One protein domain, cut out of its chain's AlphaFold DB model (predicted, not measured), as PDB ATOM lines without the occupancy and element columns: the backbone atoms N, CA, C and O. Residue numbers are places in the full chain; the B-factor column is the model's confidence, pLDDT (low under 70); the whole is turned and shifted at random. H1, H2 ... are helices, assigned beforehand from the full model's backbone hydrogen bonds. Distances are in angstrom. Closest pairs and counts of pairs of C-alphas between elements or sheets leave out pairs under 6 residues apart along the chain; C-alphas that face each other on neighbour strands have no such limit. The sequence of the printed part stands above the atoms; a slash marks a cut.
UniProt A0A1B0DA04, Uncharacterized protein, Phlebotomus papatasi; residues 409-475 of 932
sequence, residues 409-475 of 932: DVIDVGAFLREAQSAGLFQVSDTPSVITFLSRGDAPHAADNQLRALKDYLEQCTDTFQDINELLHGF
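AT A GLANCE: This is residues 409 to 475 of the 932 residues of an uncharacterized protein of Phlebotomus papatasi (UniProt A0A1B0DA04). Four short helices make a small rounded body of two pairs: H1, the longest, lies beside H4 and runs the opposite way, and across from them H2 and H3 fold back on each other as a helical hairpin. The first residues of H1, 409 to 413, pack on H3 at its residues 450 to 451; the links H1 to H2 and H3 to H4 pass from one pair to the other, while the link H2 to H3 joins the two helices of the hairpin. The printed part has 67 residues with four named helices, H1, H2, H3 and H4 along the chain, and no named strand; the class is all helix. The whole is compact, with a radius of gyration of the C-alphas of 10.6 A and spans of 26 by 23 by 21 A.

IN THESE COORDINATES: Find C-alpha 409 at (-25.627, 9.352, 32.903); from there H1, residues 409 to 422, runs 20.2 A from first to last C-alpha, to C-alpha 422 at (-10.285, 8.087, 19.750). H4, residues 468 to 475, is 10.4 A long and ends at C-alpha 475, at (-27.559, 18.464, 24.251). Look next at H3, residues 449 to 460, 16.5 A long, and at H2, residues 431 to 438, 10.7 A long.

HOW THE PARTS SIT: Start at H1 and look at Gly 414: its C-alpha and that of Leu 472 are the closest of H1 and H4, 7.0 A apart. These two helices touch at a steep tilt of 40 degrees, opposite ways. H1 also touches H3, with residues 409 to 413 alone, meeting residues 450 to 451 of H3; the closest C-alphas, of Val 413 and Leu 451, are 6.8 A apart. Their tilt is steep, 67 degrees, and they run the same way. Move on to the hairpin of H2 and H3, which touch at a shallow tilt of 28 degrees, opposite ways; their closest C-alphas, of Ile 435 and Lys 455, are 5.9 A apart. H3 and H4 are close but not clearly touching and about perpendicular, at 84 degrees, with the C-alphas of Leu 454 and Phe 475 the closest at 6.6 A. H1 and H2 are near each other, with 7 pairs of C-alphas within 10 A, and H2 and H4 are apart. The helix packing is mostly crossed, but only just: of 3 pairs that touch, 1 is at a shallow tilt. In H2, H3 and H4 every O i to N i+4 pair is within hydrogen-bond range; in H1 9 of 10 are.

THE WHOLE: The two C-alphas farthest apart, of Ala 447 and Gln 466, are 27.4 A apart. The printed part has no cut, and its three links are short, of 8, 10 and 7 residues. Read the B-factor column: the mean pLDDT of the printed part is 74.1, and confidence is under 70 at residues 409 to 412, 441 to 450 and 462 to 463.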
ATOM      1  N   ASP A 409     -25.359  10.025  34.185       58.94
ATOM      2  CA  ASP A 409     -25.627   9.352  32.903       58.94
ATOM      3  C   ASP A 409     -25.017  10.092  31.687       58.94
ATOM      4  O   ASP A 409     -24.523   9.477  30.739       58.94
ATOM      5  N   VAL A 410     -25.029  11.432  31.689       61.34
ATOM      6  CA  VAL A 410     -24.501  12.258  30.583       61.34
ATOM      7  C   VAL A 410     -22.968  12.303  30.611       61.34
ATOM      8  O   VAL A 410     -22.327  12.445  29.563       61.34
ATOM      9  N   ILE A 411     -22.361  12.134  31.788       57.44
ATOM     10  CA  ILE A 411     -20.905  12.039  31.950       57.44
ATOM     11  C   ILE A 411     -20.395  10.727  31.335       57.44
ATOM     12  O   ILE A 411     -19.411  10.763  30.590       57.44
ATOM     13  N   ASP A 412     -21.098   9.611  31.551       67.62
ATOM     14  CA  ASP A 412     -20.749   8.301  30.980       67.62
ATOM     15  C   ASP A 412     -20.955   8.248  29.455       67.62
ATOM     16  O   ASP A 412     -20.051   7.818  28.730       67.62
ATOM     17  N   VAL A 413     -22.052   8.808  28.921       73.69
ATOM     18  CA  VAL A 413     -22.204   9.020  27.461       73.69
ATOM     19  C   VAL A 413     -21.046   9.861  26.908       73.69
ATOM     20  O   VAL A 413     -20.488   9.567  25.845       73.69
ATOM     21  N   GLY A 414     -20.616  10.877  27.658       73.81
ATOM     22  CA  GLY A 414     -19.462  11.696  27.318       73.81
ATOM     23  C   GLY A 414     -18.105  11.001  27.441       73.81
ATOM     24  O   GLY A 414     -17.137  11.490  26.852       73.81
ATOM     25  N   ALA A 415     -17.991   9.891  28.170       74.81
ATOM     26  CA  ALA A 415     -16.804   9.038  28.170       74.81
ATOM     27  C   ALA A 415     -16.808   8.122  26.936       74.81
ATOM     28  O   ALA A 415     -15.844   8.133  26.166       74.81
ATOM     29  N   PHE A 416     -17.928   7.436  26.682       81.88
ATOM     30  CA  PHE A 416     -18.116   6.536  25.541       81.88
ATOM     31  C   PHE A 416     -17.830   7.214  24.191       81.88
ATOM     32  O   PHE A 416     -17.061   6.699  23.379       81.88
ATOM     33  N   LEU A 417     -18.374   8.416  23.961       81.12
ATOM     34  CA  LEU A 417     -18.140   9.159  22.716       81.12
ATOM     35  C   LEU A 417     -16.669   9.550  22.524       81.12
ATOM     36  O   LEU A 417     -16.186   9.579  21.393       81.12
ATOM     37  N   ARG A 418     -15.937   9.832  23.612       84.69
ATOM     38  CA  ARG A 418     -14.499  10.137  23.557       84.69
ATOM     39  C   ARG A 418     -13.673   8.906  23.210       84.69
ATOM     40  O   ARG A 418     -12.756   9.014  22.398       84.69
ATOM     41  N   GLU A 419     -14.013   7.751  23.773       80.88
ATOM     42  CA  GLU A 419     -13.370   6.482  23.429       80.88
ATOM     43  C   GLU A 419     -13.614   6.133  21.952       80.88
ATOM     44  O   GLU A 419     -12.654   5.957  21.198       80.88
ATOM     45  N   ALA A 420     -14.867   6.176  21.494       79.88
ATOM     46  CA  ALA A 420     -15.238   5.897  20.107       79.88
ATOM     47  C   ALA A 420     -14.646   6.894  19.085       79.88
ATOM     48  O   ALA A 420     -14.206   6.478  18.008       79.88
ATOM     49  N   GLN A 421     -14.546   8.189  19.419       82.50
ATOM     50  CA  GLN A 421     -13.816   9.157  18.590       82.50
ATOM     51  C   GLN A 421     -12.311   8.843  18.561       82.50
ATOM     52  O   GLN A 421     -11.688   8.925  17.503       82.50
ATOM     53  N   SER A 422     -11.710   8.450  19.692       78.38
ATOM     54  CA  SER A 422     -10.285   8.087  19.750       78.38
ATOM     55  C   SER A 422      -9.957   6.808  18.965       78.38
ATOM     56  O   SER A 422      -8.867   6.697  18.408       78.38
ATOM     57  N   ALA A 423     -10.926   5.895  18.839       79.06
ATOM     58  CA  ALA A 423     -10.884   4.731  17.956       79.06
ATOM     59  C   ALA A 423     -11.135   5.071  16.468       79.06
ATOM     60  O   ALA A 423     -11.049   4.190  15.614       79.06
ATOM     61  N   GLY A 424     -11.428   6.336  16.135       81.62
ATOM     62  CA  GLY A 424     -11.609   6.814  14.762       81.62
ATOM     63  C   GLY A 424     -12.952   6.455  14.119       81.62
ATOM     64  O   GLY A 424     -13.068   6.525  12.897       81.62
ATOM     65  N   LEU A 425     -13.960   6.068  14.909       79.94
ATOM     66  CA  LEU A 425     -15.240   5.551  14.400       79.94
ATOM     67  C   LEU A 425     -16.152   6.640  13.802       79.94
ATOM     68  O   LEU A 425     -17.015   6.328  12.983       79.94
ATOM     69  N   PHE A 426     -15.944   7.906  14.179       83.31
ATOM     70  CA  PHE A 426     -16.621   9.085  13.629       83.31
ATOM     71  C   PHE A 426     -15.782  10.362  13.826       83.31
ATOM     72  O   PHE A 426     -14.797  10.364  14.569       83.31
ATOM     73  N   GLN A 427     -16.185  11.471  13.194       81.75
ATOM     74  CA  GLN A 427     -15.630  12.809  13.453       81.75
ATOM     75  C   GLN A 427     -16.705  13.739  14.030       81.75
ATOM     76  O   GLN A 427     -17.780  13.871  13.464       81.75
ATOM     77  N   VAL A 428     -16.415  14.401  15.156       81.00
ATOM     78  CA  VAL A 428     -17.392  15.231  15.899       81.00
ATOM     79  C   VAL A 428     -17.843  16.465  15.113       81.00
ATOM     80  O   VAL A 428     -18.999  16.859  15.200       81.00
ATOM     81  N   SER A 429     -16.949  17.029  14.296       77.25
ATOM     82  CA  SER A 429     -17.240  18.154  13.400       77.25
ATOM     83  C   SER A 429     -18.055  17.773  12.157       77.25
ATOM     84  O   SER A 429     -18.320  18.634  11.323       77.25
ATOM     85  N   ASP A 430     -18.418  16.497  12.009       81.38
ATOM     86  CA  ASP A 430     -19.255  15.961  10.937       81.38
ATOM     87  C   ASP A 430     -20.483  15.283  11.567       81.38
ATOM     88  O   ASP A 430     -20.506  14.073  11.791       81.38
ATOM     89  N   THR A 431     -21.499  16.076  11.917       77.94
ATOM     90  CA  THR A 431     -22.701  15.620  12.641       77.94
ATOM     91  C   THR A 431     -23.362  14.365  12.020       77.94
ATOM     92  O   THR A 431     -23.664  13.432  12.772       77.94
ATOM     93  N   PRO A 432     -23.496  14.230  10.680       81.44
ATOM     94  CA  PRO A 432     -23.919  12.981  10.029       81.44
ATOM     95  C   PRO A 432     -23.064  11.742  10.351       81.44
ATOM     96  O   PRO A 432     -23.603  10.637  10.445       81.44
ATOM     97  N   SER A 433     -21.750  11.896  10.556       80.56
ATOM     98  CA  SER A 433     -20.851  10.812  10.981       80.56
ATOM     99  C   SER A 433     -21.209  10.321  12.386       80.56
ATOM    100  O   SER A 433     -21.315   9.113  12.608       80.56
ATOM    101  N   VAL A 434     -21.495  11.248  13.310       78.25
ATOM    102  CA  VAL A 434     -21.941  10.939  14.679       78.25
ATOM    103  C   VAL A 434     -23.283  10.197  14.666       78.25
ATOM    104  O   VAL A 434     -23.410   9.147  15.293       78.25
ATOM    105  N   ILE A 435     -24.269  10.688  13.905       80.06
ATOM    106  CA  ILE A 435     -25.598  10.057  13.774       80.06
ATOM    107  C   ILE A 435     -25.481   8.653  13.163       80.06
ATOM    108  O   ILE A 435     -26.135   7.716  13.626       80.06
ATOM    109  N   THR A 436     -24.619   8.484  12.155       81.88
ATOM    110  CA  THR A 436     -24.360   7.181  11.524       81.88
ATOM    111  C   THR A 436     -23.732   6.201  12.515       81.88
ATOM    112  O   THR A 436     -24.156   5.050  12.569       81.88
ATOM    113  N   PHE A 437     -22.770   6.643  13.330       80.31
ATOM    114  CA  PHE A 437     -22.170   5.820  14.382       80.31
ATOM    115  C   PHE A 437     -23.198   5.409  15.448       80.31
ATOM    116  O   PHE A 437     -23.363   4.218  15.706       80.31
ATOM    117  N   LEU A 438     -23.965   6.362  15.992       75.50
ATOM    118  CA  LEU A 438     -25.033   6.087  16.965       75.50
ATOM    119  C   LEU A 438     -26.127   5.157  16.408       75.50
ATOM    120  O   LEU A 438     -26.767   4.435  17.167       75.50
ATOM    121  N   SER A 439     -26.323   5.136  15.086       75.06
ATOM    122  CA  SER A 439     -27.308   4.276  14.416       75.06
ATOM    123  C   SER A 439     -26.808   2.865  14.081       75.06
ATOM    124  O   SER A 439     -27.619   2.039  13.670       75.06
ATOM    125  N   ARG A 440     -25.510   2.553  14.229       70.38
ATOM    126  CA  ARG A 440     -24.961   1.223  13.884       70.38
ATOM    127  C   ARG A 440     -25.178   0.141  14.939       70.38
ATOM    128  O   ARG A 440     -25.054  -1.032  14.618       70.38
ATOM    129  N   GLY A 441     -25.514   0.512  16.174       56.91
ATOM    130  CA  GLY A 441     -25.768  -0.449  17.256       56.91
ATOM    131  C   GLY A 441     -24.514  -1.047  17.910       56.91
ATOM    132  O   GLY A 441     -24.649  -1.739  18.912       56.91
ATOM    133  N   ASP A 442     -23.309  -0.716  17.430       54.31
ATOM    134  CA  ASP A 442     -22.018  -1.155  17.997       54.31
ATOM    135  C   ASP A 442     -21.748  -0.630  19.432       54.31
ATOM    136  O   ASP A 442     -20.759  -1.000  20.065       54.31
ATOM    137  N   ALA A 443     -22.613   0.244  19.961       48.59
ATOM    138  CA  ALA A 443     -22.565   0.719  21.340       48.59
ATOM    139  C   ALA A 443     -23.073  -0.377  22.306       48.59
ATOM    140  O   ALA A 443     -24.252  -0.732  22.244       48.59
ATOM    141  N   PRO A 444     -22.251  -0.890  23.247       45.44
ATOM    142  CA  PRO A 444     -22.570  -2.095  24.028       45.44
ATOM    143  C   PRO A 444     -23.669  -1.933  25.102       45.44
ATOM    144  O   PRO A 444     -23.871  -2.842  25.905       45.44
ATOM    145  N   HIS A 445     -24.420  -0.827  25.094       47.59
ATOM    146  CA  HIS A 445     -25.635  -0.619  25.889       47.59
ATOM    147  C   HIS A 445     -26.762   0.020  25.051       47.59
ATOM    148  O   HIS A 445     -27.195   1.144  25.285       47.59
ATOM    149  N   ALA A 446     -27.324  -0.737  24.102       42.62
ATOM    150  CA  ALA A 446     -28.461  -0.325  23.253       42.62
ATOM    151  C   ALA A 446     -29.796  -0.031  24.001       42.62
ATOM    152  O   ALA A 446     -30.841   0.183  23.377       42.62
ATOM    153  N   ALA A 447     -29.770  -0.020  25.337       45.53
ATOM    154  CA  ALA A 447     -30.870   0.356  26.222       45.53
ATOM    155  C   ALA A 447     -30.758   1.798  26.764       45.53
ATOM    156  O   ALA A 447     -31.721   2.282  27.357       45.53
ATOM    157  N   ASP A 448     -29.631   2.492  26.557       60.59
ATOM    158  CA  ASP A 448     -29.429   3.842  27.086       60.59
ATOM    159  C   ASP A 448     -30.310   4.883  26.391       60.59
ATOM    160  O   ASP A 448     -30.076   5.309  25.255       60.59
ATOM    161  N   ASN A 449     -31.323   5.347  27.124       66.56
ATOM    162  CA  ASN A 449     -32.237   6.387  26.661       66.56
ATOM    163  C   ASN A 449     -31.507   7.705  26.361       66.56
ATOM    164  O   ASN A 449     -31.930   8.425  25.462       66.56
ATOM    165  N   GLN A 450     -30.391   7.990  27.043       68.75
ATOM    166  CA  GLN A 450     -29.569   9.177  26.785       68.75
ATOM    167  C   GLN A 450     -28.843   9.117  25.432       68.75
ATOM    168  O   GLN A 450     -28.776  10.126  24.735       68.75
ATOM    169  N   LEU A 451     -28.359   7.942  25.006       74.12
ATOM    170  CA  LEU A 451     -27.744   7.762  23.683       74.12
ATOM    171  C   LEU A 451     -28.778   7.876  22.554       74.12
ATOM    172  O   LEU A 451     -28.482   8.472  21.516       74.12
ATOM    173  N   ARG A 452     -30.006   7.382  22.774       74.06
ATOM    174  CA  ARG A 452     -31.129   7.600  21.848       74.06
ATOM    175  C   ARG A 452     -31.524   9.079  21.790       74.06
ATOM    176  O   ARG A 452     -31.507   9.649  20.711       74.06
ATOM    177  N   ALA A 453     -31.749   9.726  22.933       78.56
ATOM    178  CA  ALA A 453     -32.095  11.145  22.988       78.56
ATOM    179  C   ALA A 453     -31.002  12.053  22.386       78.56
ATOM    180  O   ALA A 453     -31.325  13.062  21.763       78.56
ATOM    181  N   LEU A 454     -29.716  11.698  22.523       81.62
ATOM    182  CA  LEU A 454     -28.613  12.413  21.872       81.62
ATOM    183  C   LEU A 454     -28.670  12.262  20.352       81.62
ATOM    184  O   LEU A 454     -28.463  13.241  19.637       81.62
ATOM    185  N   LYS A 455     -28.970  11.057  19.855       82.44
ATOM    186  CA  LYS A 455     -29.199  10.830  18.428       82.44
ATOM    187  C   LYS A 455     -30.387  11.667  17.934       82.44
ATOM    188  O   LYS A 455     -30.237  12.390  16.954       82.44
ATOM    189  N   ASP A 456     -31.513  11.630  18.642       81.44
ATOM    190  CA  ASP A 456     -32.732  12.362  18.286       81.44
ATOM    191  C   ASP A 456     -32.497  13.888  18.288       81.44
ATOM    192  O   ASP A 456     -32.998  14.595  17.415       81.44
ATOM    193  N   TYR A 457     -31.695  14.408  19.228       84.94
ATOM    194  CA  TYR A 457     -31.235  15.804  19.246       84.94
ATOM    195  C   TYR A 457     -30.340  16.131  18.043       84.94
ATOM    196  O   TYR A 457     -30.535  17.161  17.403       84.94
ATOM    197  N   LEU A 458     -29.388  15.259  17.701       82.25
ATOM    198  CA  LEU A 458     -28.491  15.469  16.562       82.25
ATOM    199  C   LEU A 458     -29.214  15.398  15.210       82.25
ATOM    200  O   LEU A 458     -28.862  16.154  14.312       82.25
ATOM    201  N   GLU A 459     -30.246  14.562  15.064       81.38
ATOM    202  CA  GLU A 459     -31.105  14.541  13.868       81.38
ATOM    203  C   GLU A 459     -31.988  15.803  13.739       81.38
ATOM    204  O   GLU A 459     -32.447  16.119  12.641       81.38
ATOM    205  N   GLN A 460     -32.188  16.557  14.828       76.62
ATOM    206  CA  GLN A 460     -32.919  17.835  14.852       76.62
ATOM    207  C   GLN A 460     -32.003  19.075  14.816       76.62
ATOM    208  O   GLN A 460     -32.477  20.184  14.562       76.62
ATOM    209  N   CYS A 461     -30.704  18.914  15.068       72.00
ATOM    210  CA  CYS A 461     -29.738  20.003  15.173       72.00
ATOM    211  C   CYS A 461     -28.984  20.223  13.851       72.00
ATOM    212  O   CYS A 461     -28.477  19.286  13.238       72.00
ATOM    213  N   THR A 462     -28.872  21.481  13.418       65.94
ATOM    214  CA  THR A 462     -28.116  21.876  12.214       65.94
ATOM    215  C   THR A 462     -26.743  22.485  12.522       65.94
ATOM    216  O   THR A 462     -26.039  22.897  11.598       65.94
ATOM    217  N   ASP A 463     -26.346  22.535  13.797       67.88
ATOM    218  CA  ASP A 463     -25.064  23.082  14.241       67.88
ATOM    219  C   ASP A 463     -23.904  22.079  14.058       67.88
ATOM    220  O   ASP A 463     -24.078  20.856  14.055       67.88
ATOM    221  N   THR A 464     -22.685  22.607  13.911       72.12
ATOM    222  CA  THR A 464     -21.447  21.817  13.805       72.12
ATOM    223  C   THR A 464     -20.593  22.007  15.054       72.12
ATOM    224  O   THR A 464     -20.134  23.119  15.317       72.12
ATOM    225  N   PHE A 465     -20.345  20.926  15.790       82.88
ATOM    226  CA  PHE A 465     -19.640  20.954  17.075       82.88
ATOM    227  C   PHE A 465     -18.129  20.776  16.899       82.88
ATOM    228  O   PHE A 465     -17.672  19.887  16.179       82.88
ATOM    229  N   GLN A 466     -17.326  21.603  17.568       73.94
ATOM    230  CA  GLN A 466     -15.872  21.563  17.434       73.94
ATOM    231  C   GLN A 466     -15.222  20.501  18.336       73.94
ATOM    232  O   GLN A 466     -14.190  19.943  17.948       73.94
ATOM    233  N   ASP A 467     -15.821  20.190  19.492       78.75
ATOM    234  CA  ASP A 467     -15.458  19.049  20.343       78.75
ATOM    235  C   ASP A 467     -16.654  18.455  21.124       78.75
ATOM    236  O   ASP A 467     -17.764  18.989  21.124       78.75
ATOM    237  N   ILE A 468     -16.434  17.305  21.776       81.81
ATOM    238  CA  ILE A 468     -17.480  16.519  22.459       81.81
ATOM    239  C   ILE A 468     -18.109  17.264  23.647       81.81
ATOM    240  O   ILE A 468     -19.277  17.043  23.947       81.81
ATOM    241  N   ASN A 469     -17.387  18.158  24.326       81.06
ATOM    242  CA  ASN A 469     -17.964  18.946  25.417       81.06
ATOM    243  C   ASN A 469     -18.955  19.985  24.887       81.06
ATOM    244  O   ASN A 469     -19.974  20.220  25.526       81.06
ATOM    245  N   GLU A 470     -18.676  20.582  23.727       82.38
ATOM    246  CA  GLU A 470     -19.585  21.527  23.070       82.38
ATOM    247  C   GLU A 470     -20.880  20.822  22.637       82.38
ATOM    248  O   GLU A 470     -21.972  21.289  22.959       82.38
ATOM    249  N   LEU A 471     -20.754  19.631  22.036       85.00
ATOM    250  CA  LEU A 471     -21.874  18.737  21.713       85.00
ATOM    251  C   LEU A 471     -22.726  18.388  22.947       85.00
ATOM    252  O   LEU A 471     -23.941  18.591  22.947       85.00
ATOM    253  N   LEU A 472     -22.101  17.889  24.019       82.56
ATOM    254  CA  LEU A 472     -22.814  17.493  25.241       82.56
ATOM    255  C   LEU A 472     -23.455  18.687  25.955       82.56
ATOM    256  O   LEU A 472     -24.545  18.552  26.511       82.56
ATOM    257  N   HIS A 473     -22.818  19.860  25.940       79.38
ATOM    258  CA  HIS A 473     -23.376  21.059  26.561       79.38
ATOM    259  C   HIS A 473     -24.564  21.616  25.758       79.38
ATOM    260  O   HIS A 473     -25.526  22.095  26.364       79.38
ATOM    261  N   GLY A 474     -24.548  21.501  24.424       76.88
ATOM    262  CA  GLY A 474     -25.711  21.767  23.570       76.88
ATOM    263  C   GLY A 474     -26.870  20.810  23.864       76.88
ATOM    264  O   GLY A 474     -27.986  21.249  24.139       76.88
ATOM    265  N   PHE A 475     -26.583  19.508  23.928       83.25
ATOM    266  CA  PHE A 475     -27.559  18.464  24.251       83.25
ATOM    267  C   PHE A 475     -28.187  18.631  25.647       83.25
ATOM    268  O   PHE A 475     -29.409  18.596  25.794       83.25
TER     269      PHE A 475